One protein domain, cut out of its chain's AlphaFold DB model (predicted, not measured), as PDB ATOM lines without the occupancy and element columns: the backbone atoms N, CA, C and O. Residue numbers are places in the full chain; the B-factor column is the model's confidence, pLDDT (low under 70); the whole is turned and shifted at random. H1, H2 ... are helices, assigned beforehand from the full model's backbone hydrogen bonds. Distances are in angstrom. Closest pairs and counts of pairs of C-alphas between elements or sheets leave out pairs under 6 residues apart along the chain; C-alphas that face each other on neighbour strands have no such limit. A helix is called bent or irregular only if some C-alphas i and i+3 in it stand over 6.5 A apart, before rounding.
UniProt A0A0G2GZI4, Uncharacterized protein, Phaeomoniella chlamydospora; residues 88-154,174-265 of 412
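What this domain is: This is residues 88 to 154 and 174 to 265 of the 412 residues of an uncharacterized protein of Phaeomoniella chlamydospora (UniProt A0A0G2GZI4). Two long helices, H5 and H6, cross in the middle of a helical body; H1 and H7 pack on H5, H2 and H10 pack on H6, and H11 packs on H7. At one end of the longest axis H8 and H9 make a small head, and at the other end residues 118 to 126, of which 119 to 122 belong to H3, stick out. The printed part has 159 residues with eleven named helices, H1 to H11 in order along the chain, and no named strand: the class is all helix. The whole is compact, with a radius of gyration of the C-alphas of 16.0 A, and spans 51 by 37 by 25 A.

How they stand to each other: Begin at H6, residues 181 to 203, the longest helix by residues, with 23; it has a kink of 120 degrees near residue 197 and is irregular, C-alphas 196 and 199 being 8.6 A apart. It touches H5, residues 134 to 152, opposite ways at a steep tilt of 42 degrees; the closest C-alphas, of Phe 134 and Thr 200, are 6.1 A apart. H5 is only just irregular, with C-alphas 146 and 149 6.8 A apart. Look next at H10, residues 242 to 252, which touches H6 the same way at a shallow tilt of 13 degrees, closest at the C-alphas of Cys 191 and Ile 247, 6.1 A. With residues 182 to 192 alone H6 touches H2, residues 102 to 117, closest at the C-alphas of Asp 106 and Ala 182, 5.7 A. With residues 135 to 143 alone H5 touches H1, residues 89 to 98, closest at the C-alphas of Ser 98 and Ala 139, 4.9 A. With residues 141 to 148 alone H5 touches H7, residues 206 to 213, the same way at a shallow tilt of 10 degrees, closest at the C-alphas of Val 145 and Trp 210, 5.3 A. H7 touches H11, residues 255 to 263, closest at the C-alphas of Val 207 and Leu 261, 6.6 A. H8, residues 217 to 220, touches H9, residues 226 to 236, closest at the C-alphas of Cys 218 and Met 229, 5.4 A; H9 and H10 are apart. H3, residues 119 to 122, and H4, residues 125 to 131, only just touch, only at the corner, with 3 pairs of C-alphas within 8 A, the closest those of Val 121 and Leu 127, 7.1 A. Every O i to N i+4 pair is within hydrogen-bond range in H1, H2, H4, H9, H10 and H11, against 11 of 15 in H5, 15 of 19 in H6 and 0 of 4 in H7, where 1 of 5 O i to N i+3 pairs is; H3 and H8 are too short for an i+4 pair.

Where its parts are: Find C-alpha 89 at (229.188, 189.216, 120.523), where H1 begins. From C-alpha 134 at (241.377, 195.766, 110.162) H5 runs 29.2 A; H6 measures 25.5 A and H2 22.3 A. H11 ends at C-alpha 263, at (246.195, 199.248, 88.960).

The domain as a whole: The C-alphas farthest apart, of Glu 123 and Asn 223, are 52.2 A apart. Residues 155 to 173 are not printed, and C-alphas 154 and 174 are 17.9 A apart across this cut, in the link from H5 to H6; the links that are printed whole are tight. Mean pLDDT of the printed part is 84.8; look for values under 70 at residues 119 to 123, 153 to 154, 220 to 231 and 237 to 238.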
ATOM      1  N   GLN A  88     231.997 188.830 123.643       85.12
ATOM      2  CA  GLN A  88     232.292 187.989 122.467       85.12
ATOM      3  C   GLN A  88     231.337 188.235 121.286       85.12
ATOM      4  O   GLN A  88     231.654 187.860 120.155       85.12
ATOM      5  N   ALA A  89     230.203 188.901 121.529       86.50
ATOM      6  CA  ALA A  89     229.188 189.216 120.523       86.50
ATOM      7  C   ALA A  89     229.758 190.011 119.337       86.50
ATOM      8  O   ALA A  89     229.330 189.851 118.198       86.50
ATOM      9  N   ILE A  90     230.797 190.803 119.592       87.06
ATOM     10  CA  ILE A  90     231.510 191.575 118.581       87.06
ATOM     11  C   ILE A  90     232.221 190.688 117.547       87.06
ATOM     12  O   ILE A  90     232.188 190.951 116.346       87.06
ATOM     13  N   LYS A  91     232.808 189.577 118.005       88.31
ATOM     14  CA  LYS A  91     233.465 188.586 117.145       88.31
ATOM     15  C   LYS A  91     232.430 187.782 116.369       88.31
ATOM     16  O   LYS A  91     232.656 187.459 115.205       88.31
ATOM     17  N   GLN A  92     231.292 187.501 116.998       90.75
ATOM     18  CA  GLN A  92     230.159 186.877 116.327       90.75
ATOM     19  C   GLN A  92     229.613 187.777 115.213       90.75
ATOM     20  O   GLN A  92     229.378 187.290 114.115       90.75
ATOM     21  N   LEU A  93     229.539 189.094 115.428       92.19
ATOM     22  CA  LEU A  93     229.136 190.041 114.389       92.19
ATOM     23  C   LEU A  93     230.084 190.010 113.176       92.19
ATOM     24  O   LEU A  93     229.613 189.995 112.041       92.19
ATOM     25  N   TYR A  94     231.406 189.938 113.377       90.88
ATOM     26  CA  TYR A  94     232.356 189.766 112.264       90.88
ATOM     27  C   TYR A  94     232.132 188.473 111.488       90.88
ATOM     28  O   TYR A  94     232.159 188.456 110.252       90.88
ATOM     29  N   HIS A  95     231.924 187.385 112.225       92.44
ATOM     30  CA  HIS A  95     231.653 186.084 111.646       92.44
ATOM     31  C   HIS A  95     230.347 186.102 110.840       92.44
ATOM     32  O   HIS A  95     230.311 185.588 109.728       92.44
ATOM     33  N   ASP A  96     229.305 186.765 111.337       93.69
ATOM     34  CA  ASP A  96     228.008 186.841 110.664       93.69
ATOM     35  C   ASP A  96     228.039 187.778 109.441       93.69
ATOM     36  O   ASP A  96     227.436 187.460 108.417       93.69
ATOM     37  N   ILE A  97     228.814 188.874 109.476       94.19
ATOM     38  CA  ILE A  97     229.050 189.742 108.302       94.19
ATOM     39  C   ILE A  97     229.811 188.988 107.205       94.19
ATOM     40  O   ILE A  97     229.480 189.102 106.026       94.19
ATOM     41  N   SER A  98     230.838 188.222 107.571       93.94
ATOM     42  CA  SER A  98     231.624 187.434 106.612       93.94
ATOM     43  C   SER A  98     230.985 186.086 106.261       93.94
ATOM     44  O   SER A  98     231.470 185.400 105.360       93.94
ATOM     45  N   GLY A  99     229.894 185.712 106.930       91.75
ATOM     46  CA  GLY A  99     229.246 184.410 106.832       91.75
ATOM     47  C   GLY A  99     228.545 184.149 105.496       91.75
ATOM     48  O   GLY A  99     228.233 185.054 104.718       91.75
ATOM     49  N   ASP A 100     228.291 182.869 105.223       90.06
ATOM     50  CA  ASP A 100     227.638 182.432 103.983       90.06
ATOM     51  C   ASP A 100     226.121 182.645 104.000       90.06
ATOM     52  O   ASP A 100     225.529 182.895 102.952       90.06
ATOM     53  N   ASP A 101     225.496 182.629 105.179       91.88
ATOM     54  CA  ASP A 101     224.049 182.784 105.332       91.88
ATOM     55  C   ASP A 101     223.604 184.229 105.023       91.88
ATOM     56  O   ASP A 101     223.961 185.152 105.763       91.88
ATOM     57  N   PRO A 102     222.822 184.462 103.950       88.62
ATOM     58  CA  PRO A 102     222.428 185.807 103.543       88.62
ATOM     59  C   PRO A 102     221.497 186.490 104.552       88.62
ATOM     60  O   PRO A 102     221.536 187.713 104.660       88.62
ATOM     61  N   ARG A 103     220.682 185.733 105.306       91.19
ATOM     62  CA  ARG A 103     219.755 186.317 106.290       91.19
ATOM     63  C   ARG A 103     220.518 186.855 107.492       91.19
ATOM     64  O   ARG A 103     220.392 188.028 107.819       91.19
ATOM     65  N   LYS A 104     221.395 186.027 108.068       92.50
ATOM     66  CA  LYS A 104     222.268 186.440 109.177       92.50
ATOM     67  C   LYS A 104     223.167 187.605 108.789       92.50
ATOM     68  O   LYS A 104     223.372 188.509 109.589       92.50
ATOM     69  N   ARG A 105     223.661 187.612 107.549       93.88
ATOM     70  CA  ARG A 105     224.466 188.714 107.024       93.88
ATOM     71  C   ARG A 105     223.681 190.022 106.966       93.88
ATOM     72  O   ARG A 105     224.208 191.058 107.357       93.88
ATOM     73  N   ASP A 106     222.434 189.988 106.497       92.81
ATOM     74  CA  ASP A 106     221.586 191.181 106.437       92.81
ATOM     75  C   ASP A 106     221.218 191.704 107.835       92.81
ATOM     76  O   ASP A 106     221.302 192.914 108.078       92.81
ATOM     77  N   ASP A 107     220.905 190.813 108.777       92.56
ATOM     78  CA  ASP A 107     220.656 191.164 110.181       92.56
ATOM     79  C   ASP A 107     221.908 191.774 110.835       92.56
ATOM     80  O   ASP A 107     221.840 192.816 111.498       92.56
ATOM     81  N   ALA A 108     223.080 191.187 110.578       94.50
ATOM     82  CA  ALA A 108     224.366 191.688 111.051       94.50
ATOM     83  C   ALA A 108     224.696 193.076 110.475       94.50
ATOM     84  O   ALA A 108     225.079 193.982 111.215       94.50
ATOM     85  N   LEU A 109     224.487 193.290 109.171       94.44
ATOM     86  CA  LEU A 109     224.670 194.599 108.532       94.44
ATOM     87  C   LEU A 109     223.681 195.641 109.068       94.44
ATOM     88  O   LEU A 109     224.046 196.801 109.255       94.44
ATOM     89  N   THR A 110     222.440 195.240 109.342       94.38
ATOM     90  CA  THR A 110     221.422 196.115 109.944       94.38
ATOM     91  C   THR A 110     221.831 196.524 111.357       94.38
ATOM     92  O   THR A 110     221.770 197.704 111.699       94.38
ATOM     93  N   THR A 111     222.335 195.573 112.143       91.81
ATOM     94  CA  THR A 111     222.857 195.816 113.492       91.81
ATOM     95  C   THR A 111     224.069 196.749 113.456       91.81
ATOM     96  O   THR A 111     224.107 197.742 114.180       91.81
ATOM     97  N   ALA A 112     225.031 196.506 112.561       91.00
ATOM     98  CA  ALA A 112     226.205 197.363 112.387       91.00
ATOM     99  C   ALA A 112     225.827 198.793 111.961       91.00
ATOM    100  O   ALA A 112     226.368 199.766 112.489       91.00
ATOM    101  N   LEU A 113     224.859 198.940 111.051       91.25
ATOM    102  CA  LEU A 113     224.317 200.247 110.678       91.25
ATOM    103  C   LEU A 113     223.643 200.954 111.850       91.25
ATOM    104  O   LEU A 113     223.815 202.162 111.997       91.25
ATOM    105  N   PHE A 114     222.857 200.239 112.652       89.38
ATOM    106  CA  PHE A 114     222.212 200.809 113.830       89.38
ATOM    107  C   PHE A 114     223.258 201.339 114.818       89.38
ATOM    108  O   PHE A 114     223.187 202.502 115.220       89.38
ATOM    109  N   LEU A 115     224.283 200.537 115.114       88.38
ATOM    110  CA  LEU A 115     225.386 200.920 115.993       88.38
ATOM    111  C   LEU A 115     226.132 202.165 115.484       88.38
ATOM    112  O   LEU A 115     226.411 203.066 116.265       88.38
ATOM    113  N   LEU A 116     226.379 202.277 114.176       86.06
ATOM    114  CA  LEU A 116     227.025 203.452 113.572       86.06
ATOM    115  C   LEU A 116     226.130 204.701 113.473       86.06
ATOM    116  O   LEU A 116     226.621 205.780 113.138       86.06
ATOM    117  N   ASN A 117     224.812 204.576 113.638       85.38
ATOM    118  CA  ASN A 117     223.869 205.700 113.557       85.38
ATOM    119  C   ASN A 117     223.406 206.197 114.930       85.38
ATOM    120  O   ASN A 117     222.945 207.330 115.027       85.38
ATOM    121  N   SER A 118     223.502 205.369 115.966       82.62
ATOM    122  CA  SER A 118     223.059 205.723 117.311       82.62
ATOM    123  C   SER A 118     223.960 206.802 117.926       82.62
ATOM    124  O   SER A 118     225.172 206.612 118.041       82.62
ATOM    125  N   SER A 119     223.384 207.932 118.356       69.50
ATOM    126  CA  SER A 119     224.149 209.005 119.016       69.50
ATOM    127  C   SER A 119     224.773 208.533 120.330       69.50
ATOM    128  O   SER A 119     225.909 208.891 120.630       69.50
ATOM    129  N   ALA A 120     224.085 207.637 121.049       62.50
ATOM    130  CA  ALA A 120     224.563 207.011 122.280       62.50
ATOM    131  C   ALA A 120     225.865 206.210 122.083       62.50
ATOM    132  O   ALA A 120     226.621 206.007 123.032       62.50
ATOM    133  N   VAL A 121     226.149 205.772 120.850       65.88
ATOM    134  CA  VAL A 121     227.368 205.029 120.494       65.88
ATOM    135  C   VAL A 121     228.532 205.961 120.153       65.88
ATOM    136  O   VAL A 121     229.683 205.584 120.361       65.88
ATOM    137  N   SER A 122     228.268 207.193 119.707       64.94
ATOM    138  CA  SER A 122     229.322 208.154 119.341       64.94
ATOM    139  C   SER A 122     230.242 208.511 120.514       64.94
ATOM    140  O   SER A 122     231.386 208.905 120.299       64.94
ATOM    141  N   GLU A 123     229.766 208.377 121.750       63.72
ATOM    142  CA  GLU A 123     230.561 208.628 122.957       63.72
ATOM    143  C   GLU A 123     231.391 207.411 123.399       63.72
ATOM    144  O   GLU A 123     232.364 207.545 124.151       63.72
ATOM    145  N   ALA A 124     231.040 206.211 122.929       70.31
ATOM    146  CA  ALA A 124     231.692 204.962 123.296       70.31
ATOM    147  C   ALA A 124     232.942 204.727 122.432       70.31
ATOM    148  O   ALA A 124     232.924 203.970 121.458       70.31
ATOM    149  N   LYS A 125     234.072 205.332 122.824       73.38
ATOM    150  CA  LYS A 125     235.363 205.234 122.104       73.38
ATOM    151  C   LYS A 125     235.752 203.800 121.715       73.38
ATOM    152  O   LYS A 125     236.273 203.583 120.628       73.38
ATOM    153  N   LYS A 126     235.479 202.807 122.572       75.00
ATOM    154  CA  LYS A 126     235.772 201.387 122.294       75.00
ATOM    155  C   LYS A 126     235.035 200.849 121.060       75.00
ATOM    156  O   LYS A 126     235.643 200.143 120.263       75.00
ATOM    157  N   LEU A 127     233.760 201.201 120.875       77.00
ATOM    158  CA  LEU A 127     232.992 200.794 119.692       77.00
ATOM    159  C   LEU A 127     233.472 201.496 118.431       77.00
ATOM    160  O   LEU A 127     233.496 200.903 117.356       77.00
ATOM    161  N   GLN A 128     233.902 202.744 118.563       79.19
ATOM    162  CA  GLN A 128     234.507 203.462 117.458       79.19
ATOM    163  C   GLN A 128     235.796 202.755 116.981       79.19
ATOM    164  O   GLN A 128     235.931 202.474 115.792       79.19
ATOM    165  N   TYR A 129     236.687 202.345 117.895       83.50
ATOM    166  CA  TYR A 129     237.872 201.544 117.543       83.50
ATOM    167  C   TYR A 129     237.531 200.206 116.873       83.50
ATOM    168  O   TYR A 129     238.269 199.761 115.997       83.50
ATOM    169  N   PHE A 130     236.415 199.579 117.250       84.88
ATOM    170  CA  PHE A 130     235.939 198.350 116.615       84.88
ATOM    171  C   PHE A 130     235.661 198.544 115.119       84.88
ATOM    172  O   PHE A 130     236.174 197.780 114.299       84.88
ATOM    173  N   PHE A 131     234.914 199.587 114.749       86.12
ATOM    174  CA  PHE A 131     234.603 199.865 113.343       86.12
ATOM    175  C   PHE A 131     235.838 200.280 112.536       86.12
ATOM    176  O   PHE A 131     235.863 200.094 111.322       86.12
ATOM    177  N   TYR A 132     236.880 200.777 113.205       88.50
ATOM    178  CA  TYR A 132     238.156 201.119 112.582       88.50
ATOM    179  C   TYR A 132     239.170 199.970 112.521       88.50
ATOM    180  O   TYR A 132     240.280 200.149 112.012       88.50
ATOM    181  N   SER A 133     238.811 198.793 113.034       90.88
ATOM    182  CA  SER A 133     239.696 197.633 113.031       90.88
ATOM    183  C   SER A 133     239.891 197.052 111.628       90.88
ATOM    184  O   SER A 133     239.010 197.101 110.762       90.88
ATOM    185  N   PHE A 134     241.064 196.458 111.409       93.12
ATOM    186  CA  PHE A 134     241.377 195.766 110.162       93.12
ATOM    187  C   PHE A 134     240.451 194.562 109.945       93.12
ATOM    188  O   PHE A 134     240.001 194.306 108.829       93.12
ATOM    189  N   GLU A 135     240.116 193.853 111.021       92.25
ATOM    190  CA  GLU A 135     239.255 192.676 111.034       92.25
ATOM    191  C   GLU A 135     237.840 193.010 110.558       92.25
ATOM    192  O   GLU A 135     237.293 192.287 109.721       92.25
ATOM    193  N   PHE A 136     237.272 194.129 111.025       92.56
ATOM    194  CA  PHE A 136     235.967 194.598 110.563       92.56
ATOM    195  C   PHE A 136     235.982 194.895 109.064       92.56
ATOM    196  O   PHE A 136     235.128 194.405 108.322       92.56
ATOM    197  N   LEU A 137     236.973 195.660 108.598       93.69
ATOM    198  CA  LEU A 137     237.091 196.025 107.187       93.69
ATOM    199  C   LEU A 137     237.336 194.799 106.304       93.69
ATOM    200  O   LEU A 137     236.777 194.723 105.208       93.69
ATOM    201  N   LYS A 138     238.101 193.803 106.770       94.88
ATOM    202  CA  LYS A 138     238.301 192.553 106.028       94.88
ATOM    203  C   LYS A 138     237.022 191.718 105.965       94.88
ATOM    204  O   LYS A 138     236.701 191.188 104.896       94.88
ATOM    205  N   ALA A 139     236.257 191.643 107.056       94.62
ATOM    206  CA  ALA A 139     234.949 190.988 107.068       94.62
ATOM    207  C   ALA A 139     233.959 191.691 106.123       94.62
ATOM    208  O   ALA A 139     233.295 191.029 105.323       94.62
ATOM    209  N   LEU A 140     233.922 193.028 106.144       95.06
ATOM    210  CA  LEU A 140     233.096 193.845 105.255       95.06
ATOM    211  C   LEU A 140     233.499 193.678 103.783       95.06
ATOM    212  O   LEU A 140     232.636 193.512 102.926       95.06
ATOM    213  N   THR A 141     234.799 193.647 103.488       95.06
ATOM    214  CA  THR A 141     235.318 193.390 102.133       95.06
ATOM    215  C   THR A 141     234.895 192.005 101.650       95.06
ATOM    216  O   THR A 141     234.370 191.862 100.551       95.06
ATOM    217  N   THR A 142     235.036 190.984 102.499       94.50
ATOM    218  CA  THR A 142     234.611 189.609 102.185       94.50
ATOM    219  C   THR A 142     233.103 189.536 101.920       94.50
ATOM    220  O   THR A 142     232.674 188.877 100.975       94.50
ATOM    221  N   CYS A 143     232.298 190.252 102.710       94.00
ATOM    222  CA  CYS A 143     230.859 190.398 102.495       94.00
ATOM    223  C   CYS A 143     230.548 191.009 101.120       94.00
ATOM    224  O   CYS A 143     229.773 190.435 100.356       94.00
ATOM    225  N   LEU A 144     231.194 192.128 100.779       93.62
ATOM    226  CA  LEU A 144     231.012 192.814  99.499       93.62
ATOM    227  C   LEU A 144     231.406 191.930  98.308       93.62
ATOM    228  O   LEU A 144     230.655 191.845  97.339       93.62
ATOM    229  N   VAL A 145     232.521 191.197  98.401       93.56
ATOM    230  CA  VAL A 145     232.942 190.233  97.369       93.56
ATOM    231  C   VAL A 145     231.903 189.119  97.189       93.56
ATOM    232  O   VAL A 145     231.553 188.782  96.060       93.56
ATOM    233  N   LYS A 146     231.338 188.585  98.281       92.12
ATOM    234  CA  LYS A 146     230.276 187.561  98.221       92.12
ATOM    235  C   LYS A 146     228.969 188.070  97.607       92.12
ATOM    236  O   LYS A 146     228.179 187.253  97.139       92.12
ATOM    237  N   LEU A 147     228.728 189.381  97.610       90.69
ATOM    238  CA  LEU A 147     227.542 190.001  97.012       90.69
ATOM    239  C   LEU A 147     227.710 190.290  95.509       90.69
ATOM    240  O   LEU A 147     226.709 190.431  94.807       90.69
ATOM    241  N   LEU A 148     228.940 190.297  94.975       89.19
ATOM    242  CA  LEU A 148     229.206 190.535  93.546       89.19
ATOM    243  C   LEU A 148     228.413 189.613  92.594       89.19
ATOM    244  O   LEU A 148     227.857 190.116  91.613       89.19
ATOM    245  N   PRO A 149     228.282 188.291  92.842       86.62
ATOM    246  CA  PRO A 149     227.521 187.408  91.958       86.62
ATOM    247  C   PRO A 149     226.019 187.726  91.903       86.62
ATOM    248  O   PRO A 149     225.349 187.339  90.944       86.62
ATOM    249  N   GLU A 150     225.463 188.412  92.907       84.69
ATOM    250  CA  GLU A 150     224.029 188.714  92.970       84.69
ATOM    251  C   GLU A 150     223.598 189.763  91.941       84.69
ATOM    252  O   GLU A 150     222.461 189.712  91.477       84.69
ATOM    253  N   HIS A 151     224.516 190.619  91.479       81.12
ATOM    254  CA  HIS A 151     224.251 191.589  90.404       81.12
ATOM    255  C   HIS A 151     223.896 190.934  89.070       81.12
ATOM    256  O   HIS A 151     223.194 191.530  88.256       81.12
ATOM    257  N   LYS A 152     224.367 189.700  88.839       75.38
ATOM    258  CA  LYS A 152     224.102 188.939  87.609       75.38
ATOM    259  C   LYS A 152     222.743 188.238  87.628       75.38
ATOM    260  O   LYS A 152     222.298 187.759  86.587       75.38
ATOM    261  N   LYS A 153     222.079 188.146  88.786       69.44
ATOM    262  CA  LYS A 153     220.770 187.495  88.881       69.44
ATOM    263  C   LYS A 153     219.709 188.450  88.318       69.44
ATOM    264  O   LYS A 153     219.574 189.567  88.823       69.44
ATOM    265  N   PRO A 154     218.947 188.059  87.282       61.16
ATOM    266  CA  PRO A 154     217.775 188.828  86.885       61.16
ATOM    267  C   PRO A 154     216.792 188.835  88.059       61.16
ATOM    268  O   PRO A 154     216.612 187.803  88.709       61.16
ATOM    269  N   ILE A 174     226.862 204.091  86.258       78.31
ATOM    270  CA  ILE A 174     227.686 203.705  87.412       78.31
ATOM    271  C   ILE A 174     226.945 202.729  88.317       78.31
ATOM    272  O   ILE A 174     227.528 201.749  88.784       78.31
ATOM    273  N   ARG A 175     225.661 202.981  88.580       82.81
ATOM    274  CA  ARG A 175     224.874 202.140  89.483       82.81
ATOM    275  C   ARG A 175     224.345 200.894  88.759       82.81
ATOM    276  O   ARG A 175     223.529 201.035  87.849       82.81
ATOM    277  N   PRO A 176     224.696 199.671  89.201       82.06
ATOM    278  CA  PRO A 176     224.154 198.455  88.610       82.06
ATOM    279  C   PRO A 176     222.625 198.385  88.760       82.06
ATOM    280  O   PRO A 176     222.094 198.744  89.820       82.06
ATOM    281  N   PRO A 177     221.897 197.865  87.753       76.12
ATOM    282  CA  PRO A 177     220.433 197.800  87.780       76.12
ATOM    283  C   PRO A 177     219.894 196.895  88.904       76.12
ATOM    284  O   PRO A 177     218.811 197.144  89.439       76.12
ATOM    285  N   ASN A 178     220.669 195.877  89.296       83.06
ATOM    286  CA  ASN A 178     220.317 194.902  90.329       83.06
ATOM    287  C   ASN A 178     221.294 194.943  91.516       83.06
ATOM    288  O   ASN A 178     221.811 193.908  91.928       83.06
ATOM    289  N   ARG A 179     221.537 196.128  92.093       86.62
ATOM    290  CA  ARG A 179     222.285 196.228  93.358       86.62
ATOM    291  C   ARG A 179     221.508 195.563  94.508       86.62
ATOM    292  O   ARG A 179     220.379 195.987  94.776       86.62
ATOM    293  N   PRO A 180     222.097 194.598  95.238       88.12
ATOM    294  CA  PRO A 180     221.435 193.977  96.378       88.12
ATOM    295  C   PRO A 180     221.259 194.965  97.545       88.12
ATOM    296  O   PRO A 180     222.062 195.878  97.769       88.12
ATOM    297  N   LEU A 181     220.186 194.785  98.320       87.44
ATOM    298  CA  LEU A 181     219.882 195.652  99.467       87.44
ATOM    299  C   LEU A 181     220.962 195.548 100.554       87.44
ATOM    300  O   LEU A 181     221.366 196.568 101.113       87.44
ATOM    301  N   ALA A 182     221.484 194.340 100.780       89.88
ATOM    302  CA  ALA A 182     222.595 194.091 101.696       89.88
ATOM    303  C   ALA A 182     223.861 194.867 101.287       89.88
ATOM    304  O   ALA A 182     224.516 195.464 102.138       89.88
ATOM    305  N   GLU A 183     224.167 194.965  99.987       92.50
ATOM    306  CA  GLU A 183     225.286 195.795  99.521       92.50
ATOM    307  C   GLU A 183     225.037 197.263  99.828       92.50
ATOM    308  O   GLU A 183     225.920 197.940 100.334       92.50
ATOM    309  N   THR A 184     223.824 197.762  99.593       92.19
ATOM    310  CA  THR A 184     223.502 199.161  99.909       92.19
ATOM    311  C   THR A 184     223.735 199.462 101.393       92.19
ATOM    312  O   THR A 184     224.260 200.522 101.733       92.19
ATOM    313  N   LYS A 185     223.404 198.517 102.285       93.94
ATOM    314  CA  LYS A 185     223.711 198.625 103.716       93.94
ATOM    315  C   LYS A 185     225.222 198.637 103.969       93.94
ATOM    316  O   LYS A 185     225.706 199.542 104.642       93.94
ATOM    317  N   ALA A 186     225.966 197.699 103.383       94.06
ATOM    318  CA  ALA A 186     227.421 197.608 103.510       94.06
ATOM    319  C   ALA A 186     228.150 198.866 102.993       94.06
ATOM    320  O   ALA A 186     229.050 199.370 103.661       94.06
ATOM    321  N   LEU A 187     227.713 199.433 101.864       94.19
ATOM    322  CA  LEU A 187     228.245 200.684 101.319       94.19
ATOM    323  C   LEU A 187     227.994 201.865 102.257       94.19
ATOM    324  O   LEU A 187     228.886 202.676 102.470       94.19
ATOM    325  N   ARG A 188     226.806 201.953 102.870       94.31
ATOM    326  CA  ARG A 188     226.503 203.002 103.858       94.31
ATOM    327  C   ARG A 188     227.376 202.901 105.106       94.31
ATOM    328  O   ARG A 188     227.777 203.936 105.630       94.31
ATOM    329  N   ILE A 189     227.653 201.682 105.578       93.62
ATOM    330  CA  ILE A 189     228.621 201.454 106.660       93.62
ATOM    331  C   ILE A 189     229.993 201.953 106.204       93.62
ATOM    332  O   ILE A 189     230.602 202.761 106.897       93.62
ATOM    333  N   LEU A 190     230.451 201.532 105.021       94.00
ATOM    334  CA  LEU A 190     231.764 201.904 104.511       94.00
ATOM    335  C   LEU A 190     231.921 203.426 104.383       94.00
ATOM    336  O   LEU A 190     232.876 203.969 104.924       94.00
ATOM    337  N   CYS A 191     230.961 204.132 103.776       93.19
ATOM    338  CA  CYS A 191     230.989 205.594 103.641       93.19
ATOM    339  C   CYS A 191     231.099 206.342 104.979       93.19
ATOM    340  O   CYS A 191     231.594 207.461 105.002       93.19
ATOM    341  N   LYS A 192     230.625 205.762 106.090       91.00
ATOM    342  CA  LYS A 192     230.736 206.391 107.415       91.00
ATOM    343  C   LYS A 192     232.120 206.268 108.035       91.00
ATOM    344  O   LYS A 192     232.462 207.074 108.889       91.00
ATOM    345  N   VAL A 193     232.856 205.225 107.671       91.44
ATOM    346  CA  VAL A 193     234.088 204.829 108.360       91.44
ATOM    347  C   VAL A 193     235.317 205.145 107.499       91.44
ATOM    348  O   VAL A 193     236.376 205.455 108.032       91.44
ATOM    349  N   ILE A 194     235.183 205.098 106.169       91.94
ATOM    350  CA  ILE A 194     236.296 205.103 105.208       91.94
ATOM    351  C   ILE A 194     237.199 206.341 105.275       91.94
ATOM    352  O   ILE A 194     238.401 206.197 105.060       91.94
ATOM    353  N   ASP A 195     236.668 207.520 105.610       90.19
ATOM    354  CA  ASP A 195     237.464 208.751 105.738       90.19
ATOM    355  C   ASP A 195     238.570 208.611 106.797       90.19
ATOM    356  O   ASP A 195     239.710 209.034 106.576       90.19
ATOM    357  N   ASP A 196     238.257 207.940 107.908       89.06
ATOM    358  CA  ASP A 196     239.173 207.757 109.036       89.06
ATOM    359  C   ASP A 196     240.143 206.583 108.824       89.06
ATOM    360  O   ASP A 196     241.247 206.576 109.369       89.06
ATOM    361  N   VAL A 197     239.761 205.586 108.014       91.44
ATOM    362  CA  VAL A 197     240.516 204.324 107.848       91.44
ATOM    363  C   VAL A 197     240.945 204.028 106.420       91.44
ATOM    364  O   VAL A 197     241.203 202.876 106.076       91.44
ATOM    365  N   LYS A 198     241.073 205.051 105.579       92.19
ATOM    366  CA  LYS A 198     241.383 204.917 104.146       92.19
ATOM    367  C   LYS A 198     242.588 204.016 103.816       92.19
ATOM    368  O   LYS A 198     242.529 203.253 102.854       92.19
ATOM    369  N   TYR A 199     243.644 204.030 104.636       92.38
ATOM    370  CA  TYR A 199     244.806 203.144 104.468       92.38
ATOM    371  C   TYR A 199     244.498 201.694 104.860       92.38
ATOM    372  O   TYR A 199     244.799 200.770 104.108       92.38
ATOM    373  N   THR A 200     243.849 201.480 106.005       92.38
ATOM    374  CA  THR A 200     243.444 200.142 106.468       92.38
ATOM    375  C   THR A 200     242.434 199.511 105.510       92.38
ATOM    376  O   THR A 200     242.531 198.327 105.202       92.38
ATOM    377  N   ALA A 201     241.509 200.313 104.981       93.25
ATOM    378  CA  ALA A 201     240.554 199.946 103.942       93.25
ATOM    379  C   ALA A 201     241.252 199.477 102.657       93.25
ATOM    380  O   ALA A 201     240.844 198.483 102.053       93.25
ATOM    381  N   LEU A 202     242.335 200.153 102.263       92.50
ATOM    382  CA  LEU A 202     243.137 199.752 101.114       92.50
ATOM    383  C   LEU A 202     243.790 198.381 101.339       92.50
ATOM    384  O   LEU A 202     243.646 197.490 100.504       92.50
ATOM    385  N   VAL A 203     244.448 198.195 102.489       92.94
ATOM    386  CA  VAL A 203     245.130 196.938 102.853       92.94
ATOM    387  C   VAL A 203     244.137 195.786 103.057       92.94
ATOM    388  O   VAL A 203     244.450 194.639 102.748       92.94
ATOM    389  N   ALA A 204     242.920 196.070 103.528       92.88
ATOM    390  CA  ALA A 204     241.857 195.074 103.667       92.88
ATOM    391  C   ALA A 204     241.387 194.501 102.314       92.88
ATOM    392  O   ALA A 204     240.771 193.431 102.288       92.88
ATOM    393  N   GLY A 205     241.721 195.165 101.204       92.00
ATOM    394  CA  GLY A 205     241.416 194.712  99.851       92.00
ATOM    395  C   GLY A 205     240.135 195.307  99.273       92.00
ATOM    396  O   GLY A 205     239.586 194.758  98.323       92.00
ATOM    397  N   ILE A 206     239.639 196.434  99.801       94.56
ATOM    398  CA  ILE A 206     238.431 197.083  99.256       94.56
ATOM    399  C   ILE A 206     238.623 197.431  97.773       94.56
ATOM    400  O   ILE A 206     237.715 197.219  96.970       94.56
ATOM    401  N   VAL A 207     239.813 197.914  97.401       91.31
ATOM    402  CA  VAL A 207     240.127 198.250  96.006       91.31
ATOM    403  C   VAL A 207     240.474 197.004  95.185       91.31
ATOM    404  O   VAL A 207     239.873 196.769  94.140       91.31
ATOM    405  N   SER A 208     241.422 196.193  95.662       91.06
ATOM    406  CA  SER A 208     241.958 195.048  94.912       91.06
ATOM    407  C   SER A 208     240.975 193.890  94.762       91.06
ATOM    408  O   SER A 208     240.928 193.266  93.706       91.06
ATOM    409  N   ASP A 209     240.209 193.588  95.811       91.06
ATOM    410  CA  ASP A 209     239.406 192.366  95.879       91.06
ATOM    411  C   ASP A 209     237.972 192.655  95.414       91.06
ATOM    412  O   ASP A 209     237.408 191.891  94.628       91.06
ATOM    413  N   TRP A 210     237.383 193.770  95.864       93.44
ATOM    414  CA  TRP A 210     235.989 194.122  95.574       93.44
ATOM    415  C   TRP A 210     235.822 195.085  94.392       93.44
ATOM    416  O   TRP A 210     235.182 194.710  93.410       93.44
ATOM    417  N   LEU A 211     236.378 196.303  94.464       90.56
ATOM    418  CA  LEU A 211     236.173 197.332  93.433       90.56
ATOM    419  C   LEU A 211     236.664 196.869  92.056       90.56
ATOM    420  O   LEU A 211     235.909 196.961  91.094       90.56
ATOM    421  N   ALA A 212     237.850 196.260  91.968       87.81
ATOM    422  CA  ALA A 212     238.391 195.726  90.711       87.81
ATOM    423  C   ALA A 212     237.436 194.767  89.963       87.81
ATOM    424  O   ALA A 212     237.520 194.634  88.746       87.81
ATOM    425  N   HIS A 213     236.510 194.116  90.676       89.00
ATOM    426  CA  HIS A 213     235.530 193.181  90.115       89.00
ATOM    427  C   HIS A 213     234.095 193.735  90.111       89.00
ATOM    428  O   HIS A 213     233.143 192.993  89.845       89.00
ATOM    429  N   TYR A 214     233.910 195.016  90.435       88.56
ATOM    430  CA  TYR A 214     232.593 195.625  90.549       88.56
ATOM    431  C   TYR A 214     231.937 195.812  89.167       88.56
ATOM    432  O   TYR A 214     232.566 196.351  88.253       88.56
ATOM    433  N   PRO A 215     230.667 195.402  88.980       84.75
ATOM    434  CA  PRO A 215     230.032 195.363  87.665       84.75
ATOM    435  C   PRO A 215     229.466 196.731  87.253       84.75
ATOM    436  O   PRO A 215     228.249 196.923  87.236       84.75
ATOM    437  N   PHE A 216     230.327 197.696  86.918       82.31
ATOM    438  CA  PHE A 216     229.863 198.989  86.399       82.31
ATOM    439  C   PHE A 216     229.162 198.811  85.045       82.31
ATOM    440  O   PHE A 216     229.761 198.247  84.127       82.31
ATOM    441  N   PRO A 217     227.933 199.328  84.870       77.56
ATOM    442  CA  PRO A 217     227.231 199.271  83.589       77.56
ATOM    443  C   PRO A 217     228.033 199.866  82.427       77.56
ATOM    444  O   PRO A 217     228.085 199.260  81.363       77.56
ATOM    445  N   CYS A 218     228.746 200.977  82.645       72.19
ATOM    446  CA  CYS A 218     229.607 201.589  81.628       72.19
ATOM    447  C   CYS A 218     230.817 200.729  81.223       72.19
ATOM    448  O   CYS A 218     231.380 200.961  80.161       72.19
ATOM    449  N   ALA A 219     231.221 199.759  82.053       70.75
ATOM    450  CA  ALA A 219     232.306 198.818  81.764       70.75
ATOM    451  C   ALA A 219     231.834 197.565  81.011       70.75
ATOM    452  O   ALA A 219     232.650 196.822  80.474       70.75
ATOM    453  N   LEU A 220     230.523 197.301  81.015       68.25
ATOM    454  CA  LEU A 220     229.909 196.097  80.451       68.25
ATOM    455  C   LEU A 220     229.374 196.305  79.025       68.25
ATOM    456  O   LEU A 220     228.939 195.341  78.398       68.25
ATOM    457  N   GLU A 221     229.373 197.535  78.505       64.81
ATOM    458  CA  GLU A 221     228.928 197.817  77.138       64.81
ATOM    459  C   GLU A 221     229.956 197.292  76.117       64.81
ATOM    460  O   GLU A 221     230.966 197.936  75.847       64.81
ATOM    461  N   GLU A 222     229.676 196.125  75.518       55.81
ATOM    462  CA  GLU A 222     230.556 195.389  74.581       55.81
ATOM    463  C   GLU A 222     231.050 196.200  73.363       55.81
ATOM    464  O   GLU A 222     232.035 195.820  72.735       55.81
ATOM    465  N   ASN A 223     230.399 197.322  73.035       55.09
ATOM    466  CA  ASN A 223     230.706 198.150  71.861       55.09
ATOM    467  C   ASN A 223     231.251 199.550  72.206       55.09
ATOM    468  O   ASN A 223     231.459 200.361  71.301       55.09
ATOM    469  N   GLY A 224     231.444 199.868  73.491       59.72
ATOM    470  CA  GLY A 224     231.922 201.178  73.930       59.72
ATOM    471  C   GLY A 224     233.437 201.314  73.788       59.72
ATOM    472  O   GLY A 224     234.194 200.453  74.231       59.72
ATOM    473  N   SER A 225     233.911 202.417  73.202       65.31
ATOM    474  CA  SER A 225     235.330 202.768  73.295       65.31
ATOM    475  C   SER A 225     235.696 202.980  74.764       65.31
ATOM    476  O   SER A 225     234.931 203.605  75.499       65.31
ATOM    477  N   HIS A 226     236.890 202.552  75.191       67.00
ATOM    478  CA  HIS A 226     237.404 202.850  76.536       67.00
ATOM    479  C   HIS A 226     237.269 204.348  76.864       67.00
ATOM    480  O   HIS A 226     236.915 204.720  77.975       67.00
ATOM    481  N   ARG A 227     237.445 205.232  75.869       64.38
ATOM    482  CA  ARG A 227     237.230 206.680  76.029       64.38
ATOM    483  C   ARG A 227     235.795 207.041  76.414       64.38
ATOM    484  O   ARG A 227     235.616 207.891  77.279       64.38
ATOM    485  N   ASP A 228     234.800 206.403  75.811       65.06
ATOM    486  CA  ASP A 228     233.386 206.673  76.087       65.06
ATOM    487  C   ASP A 228     232.997 206.157  77.473       65.06
ATOM    488  O   ASP A 228     232.290 206.845  78.205       65.06
ATOM    489  N   MET A 229     233.544 205.007  77.887       68.00
ATOM    490  CA  MET A 229     233.424 204.511  79.260       68.00
ATOM    491  C   MET A 229     233.979 205.530  80.261       68.00
ATOM    492  O   MET A 229     233.276 205.905  81.196       68.00
ATOM    493  N   VAL A 230     235.207 206.020  80.048       67.81
ATOM    494  CA  VAL A 230     235.834 207.025  80.920       67.81
ATOM    495  C   VAL A 230     234.996 208.306  80.986       67.81
ATOM    496  O   VAL A 230     234.739 208.825  82.074       67.81
ATOM    497  N   LEU A 231     234.540 208.814  79.840       67.88
ATOM    498  CA  LEU A 231     233.722 210.026  79.772       67.88
ATOM    499  C   LEU A 231     232.382 209.849  80.494       67.88
ATOM    500  O   LEU A 231     232.022 210.693  81.315       67.88
ATOM    501  N   ASN A 232     231.682 208.740  80.253       70.50
ATOM    502  CA  ASN A 232     230.403 208.437  80.898       70.50
ATOM    503  C   ASN A 232     230.555 208.273  82.412       70.50
ATOM    504  O   ASN A 232     229.725 208.782  83.174       70.50
ATOM    505  N   PHE A 233     231.633 207.609  82.837       73.19
ATOM    506  CA  PHE A 233     231.969 207.407  84.239       73.19
ATOM    507  C   PHE A 233     232.189 208.748  84.941       73.19
ATOM    508  O   PHE A 233     231.589 208.990  85.980       73.19
ATOM    509  N   PHE A 234     232.946 209.676  84.349       70.75
ATOM    510  CA  PHE A 234     233.201 210.981  84.965       70.75
ATOM    511  C   PHE A 234     232.056 211.983  84.863       70.75
ATOM    512  O   PHE A 234     231.855 212.772  85.787       70.75
ATOM    513  N   GLN A 235     231.299 211.965  83.768       72.31
ATOM    514  CA  GLN A 235     230.184 212.888  83.577       72.31
ATOM    515  C   GLN A 235     229.020 212.577  84.523       72.31
ATOM    516  O   GLN A 235     228.341 213.494  84.979       72.31
ATOM    517  N   SER A 236     228.819 211.298  84.847       71.00
ATOM    518  CA  SER A 236     227.714 210.838  85.697       71.00
ATOM    519  C   SER A 236     228.133 210.575  87.146       71.00
ATOM    520  O   SER A 236     227.285 210.295  87.992       71.00
ATOM    521  N   TRP A 237     229.431 210.699  87.441       68.81
ATOM    522  CA  TRP A 237     230.054 210.327  88.711       68.81
ATOM    523  C   TRP A 237     229.354 210.887  89.949       68.81
ATOM    524  O   TRP A 237     229.186 210.193  90.948       68.81
ATOM    525  N   TYR A 238     228.954 212.157  89.903       67.12
ATOM    526  CA  TYR A 238     228.465 212.867  91.085       67.12
ATOM    527  C   TYR A 238     226.975 212.660  91.364       67.12
ATOM    528  O   TYR A 238     226.576 212.740  92.526       67.12
ATOM    529  N   ASP A 239     226.184 212.386  90.328       72.06
ATOM    530  CA  ASP A 239     224.722 212.409  90.414       72.06
ATOM    531  C   ASP A 239     224.106 211.002  90.436       72.06
ATOM    532  O   ASP A 239     223.011 210.822  90.968       72.06
ATOM    533  N   ASP A 240     224.798 210.001  89.885       79.62
ATOM    534  CA  ASP A 240     224.228 208.667  89.660       79.62
ATOM    535  C   ASP A 240     224.290 207.759  90.904       79.62
ATOM    536  O   ASP A 240     223.331 207.054  91.235       79.62
ATOM    537  N   ASP A 241     225.405 207.796  91.640       86.62
ATOM    538  CA  ASP A 241     225.592 206.985  92.844       86.62
ATOM    539  C   ASP A 241     226.401 207.704  93.937       86.62
ATOM    540  O   ASP A 241     227.634 207.651  93.939       86.62
ATOM    541  N   PRO A 242     225.734 208.335  94.920       86.75
ATOM    542  CA  PRO A 242     226.423 209.087  95.963       86.75
ATOM    543  C   PRO A 242     227.261 208.201  96.896       86.75
ATOM    544  O   PRO A 242     228.251 208.684  97.445       86.75
ATOM    545  N   LEU A 243     226.896 206.923  97.080       89.94
ATOM    546  CA  LEU A 243     227.642 206.011  97.954       89.94
ATOM    547  C   LEU A 243     228.964 205.612  97.299       89.94
ATOM    548  O   LEU A 243     230.025 205.750  97.904       89.94
ATOM    549  N   MET A 244     228.902 205.170  96.041       89.00
ATOM    550  CA  MET A 244     230.102 204.806  95.289       89.00
ATOM    551  C   MET A 244     231.004 206.019  95.046       89.00
ATOM    552  O   MET A 244     232.217 205.930  95.224       89.00
ATOM    553  N   ASN A 245     230.416 207.174  94.722       87.56
ATOM    554  CA  ASN A 245     231.147 208.427  94.569       87.56
ATOM    555  C   ASN A 245     231.926 208.794  95.838       87.56
ATOM    556  O   ASN A 245     233.102 209.132  95.747       87.56
ATOM    557  N   ASN A 246     231.301 208.698  97.017       89.56
ATOM    558  CA  ASN A 246     231.991 208.954  98.279       89.56
ATOM    559  C   ASN A 246     233.209 208.026  98.430       89.56
ATOM    560  O   ASN A 246     234.318 208.516  98.611       89.56
ATOM    561  N   ILE A 247     233.027 206.714  98.247       91.19
ATOM    562  CA  ILE A 247     234.104 205.723  98.399       91.19
ATOM    563  C   ILE A 247     235.274 206.011  97.453       91.19
ATOM    564  O   ILE A 247     236.422 206.110  97.888       91.19
ATOM    565  N   LEU A 248     234.996 206.172  96.157       88.88
ATOM    566  CA  LEU A 248     236.036 206.435  95.166       88.88
ATOM    567  C   LEU A 248     236.676 207.818  95.376       88.88
ATOM    568  O   LEU A 248     237.888 207.964  95.239       88.88
ATOM    569  N   GLY A 249     235.881 208.817  95.770       86.88
ATOM    570  CA  GLY A 249     236.354 210.150  96.130       86.88
ATOM    571  C   GLY A 249     237.389 210.107  97.251       86.88
ATOM    572  O   GLY A 249     238.446 210.721  97.115       86.88
ATOM    573  N   VAL A 250     237.146 209.318  98.304       90.19
ATOM    574  CA  VAL A 250     238.092 209.143  99.417       90.19
ATOM    575  C   VAL A 250     239.401 208.509  98.948       90.19
ATOM    576  O   VAL A 250     240.472 209.014  99.292       90.19
ATOM    577  N   PHE A 251     239.352 207.471  98.109       89.56
ATOM    578  CA  PHE A 251     240.560 206.849  97.551       89.56
ATOM    579  C   PHE A 251     241.358 207.778  96.627       89.56
ATOM    580  O   PHE A 251     242.588 207.729  96.621       89.56
ATOM    581  N   CYS A 252     240.689 208.693  95.928       87.62
ATOM    582  CA  CYS A 252     241.346 209.720  95.122       87.62
ATOM    583  C   CYS A 252     242.078 210.793  95.952       87.62
ATOM    584  O   CYS A 252     242.905 211.517  95.397       87.62
ATOM    585  N   THR A 253     241.816 210.910  97.262       87.12
ATOM    586  CA  THR A 253     242.463 211.932  98.111       87.12
ATOM    587  C   THR A 253     243.927 211.641  98.447       87.12
ATOM    588  O   THR A 253     244.629 212.549  98.890       87.12
ATOM    589  N   PHE A 254     244.408 210.406  98.262       87.25
ATOM    590  CA  PHE A 254     245.764 209.996  98.647       87.25
ATOM    591  C   PHE A 254     246.478 209.210  97.536       87.25
ATOM    592  O   PHE A 254     245.844 208.664  96.635       87.25
ATOM    593  N   SER A 255     247.814 209.214  97.543       86.31
ATOM    594  CA  SER A 255     248.659 208.635  96.482       86.31
ATOM    595  C   SER A 255     248.473 207.131  96.322       86.31
ATOM    596  O   SER A 255     248.288 206.653  95.208       86.31
ATOM    597  N   GLU A 256     248.472 206.387  97.424       88.12
ATOM    598  CA  GLU A 256     248.408 204.923  97.403       88.12
ATOM    599  C   GLU A 256     247.036 204.435  96.919       88.12
ATOM    600  O   GLU A 256     246.946 203.446  96.195       88.12
ATOM    601  N   GLY A 257     245.971 205.163  97.272       86.31
ATOM    602  CA  GLY A 257     244.606 204.897  96.820       86.31
ATOM    603  C   GLY A 257     244.452 205.132  95.320       86.31
ATOM    604  O   GLY A 257     243.912 204.273  94.624       86.31
ATOM    605  N   ARG A 258     245.010 206.237  94.807       85.69
ATOM    606  CA  ARG A 258     245.075 206.504  93.362       85.69
ATOM    607  C   ARG A 258     245.848 205.417  92.622       85.69
ATOM    608  O   ARG A 258     245.321 204.839  91.681       85.69
ATOM    609  N   HIS A 259     247.038 205.060  93.094       87.38
ATOM    610  CA  HIS A 259     247.838 204.011  92.464       87.38
ATOM    611  C   HIS A 259     247.104 202.657  92.436       87.38
ATOM    612  O   HIS A 259     247.127 201.945  91.433       87.38
ATOM    613  N   ALA A 260     246.416 202.295  93.520       87.19
ATOM    614  CA  ALA A 260     245.637 201.062  93.571       87.19
ATOM    615  C   ALA A 260     244.422 201.076  92.632       87.19
ATOM    616  O   ALA A 260     244.134 200.057  92.011       87.19
ATOM    617  N   LEU A 261     243.736 202.214  92.504       85.94
ATOM    618  CA  LEU A 261     242.648 202.395  91.542       85.94
ATOM    619  C   LEU A 261     243.162 202.321  90.095       85.94
ATOM    620  O   LEU A 261     242.587 201.585  89.296       85.94
ATOM    621  N   CYS A 262     244.279 202.981  89.772       84.62
ATOM    622  CA  CYS A 262     244.933 202.861  88.463       84.62
ATOM    623  C   CYS A 262     245.278 201.399  88.147       84.62
ATOM    624  O   CYS A 262     244.936 200.897  87.080       84.62
ATOM    625  N   LYS A 263     245.877 200.677  89.105       86.06
ATOM    626  CA  LYS A 263     246.195 199.248  88.960       86.06
ATOM    627  C   LYS A 263     244.949 198.376  88.761       86.06
ATOM    628  O   LYS A 263     245.022 197.356  88.086       86.06
ATOM    629  N   ALA A 264     243.820 198.766  89.346       82.25
ATOM    630  CA  ALA A 264     242.535 198.097  89.166       82.25
ATOM    631  C   ALA A 264     241.806 198.508  87.866       82.25
ATOM    632  O   ALA A 264     240.684 198.062  87.643       82.25
ATOM    633  N   GLY A 265     242.423 199.327  87.004       75.94
ATOM    634  CA  GLY A 265     241.878 199.718  85.701       75.94
ATOM    635  C   GLY A 265     240.932 200.920  85.738       75.94
ATOM    636  O   GLY A 265     240.228 201.173  84.762       75.94
TER     637      GLY A 265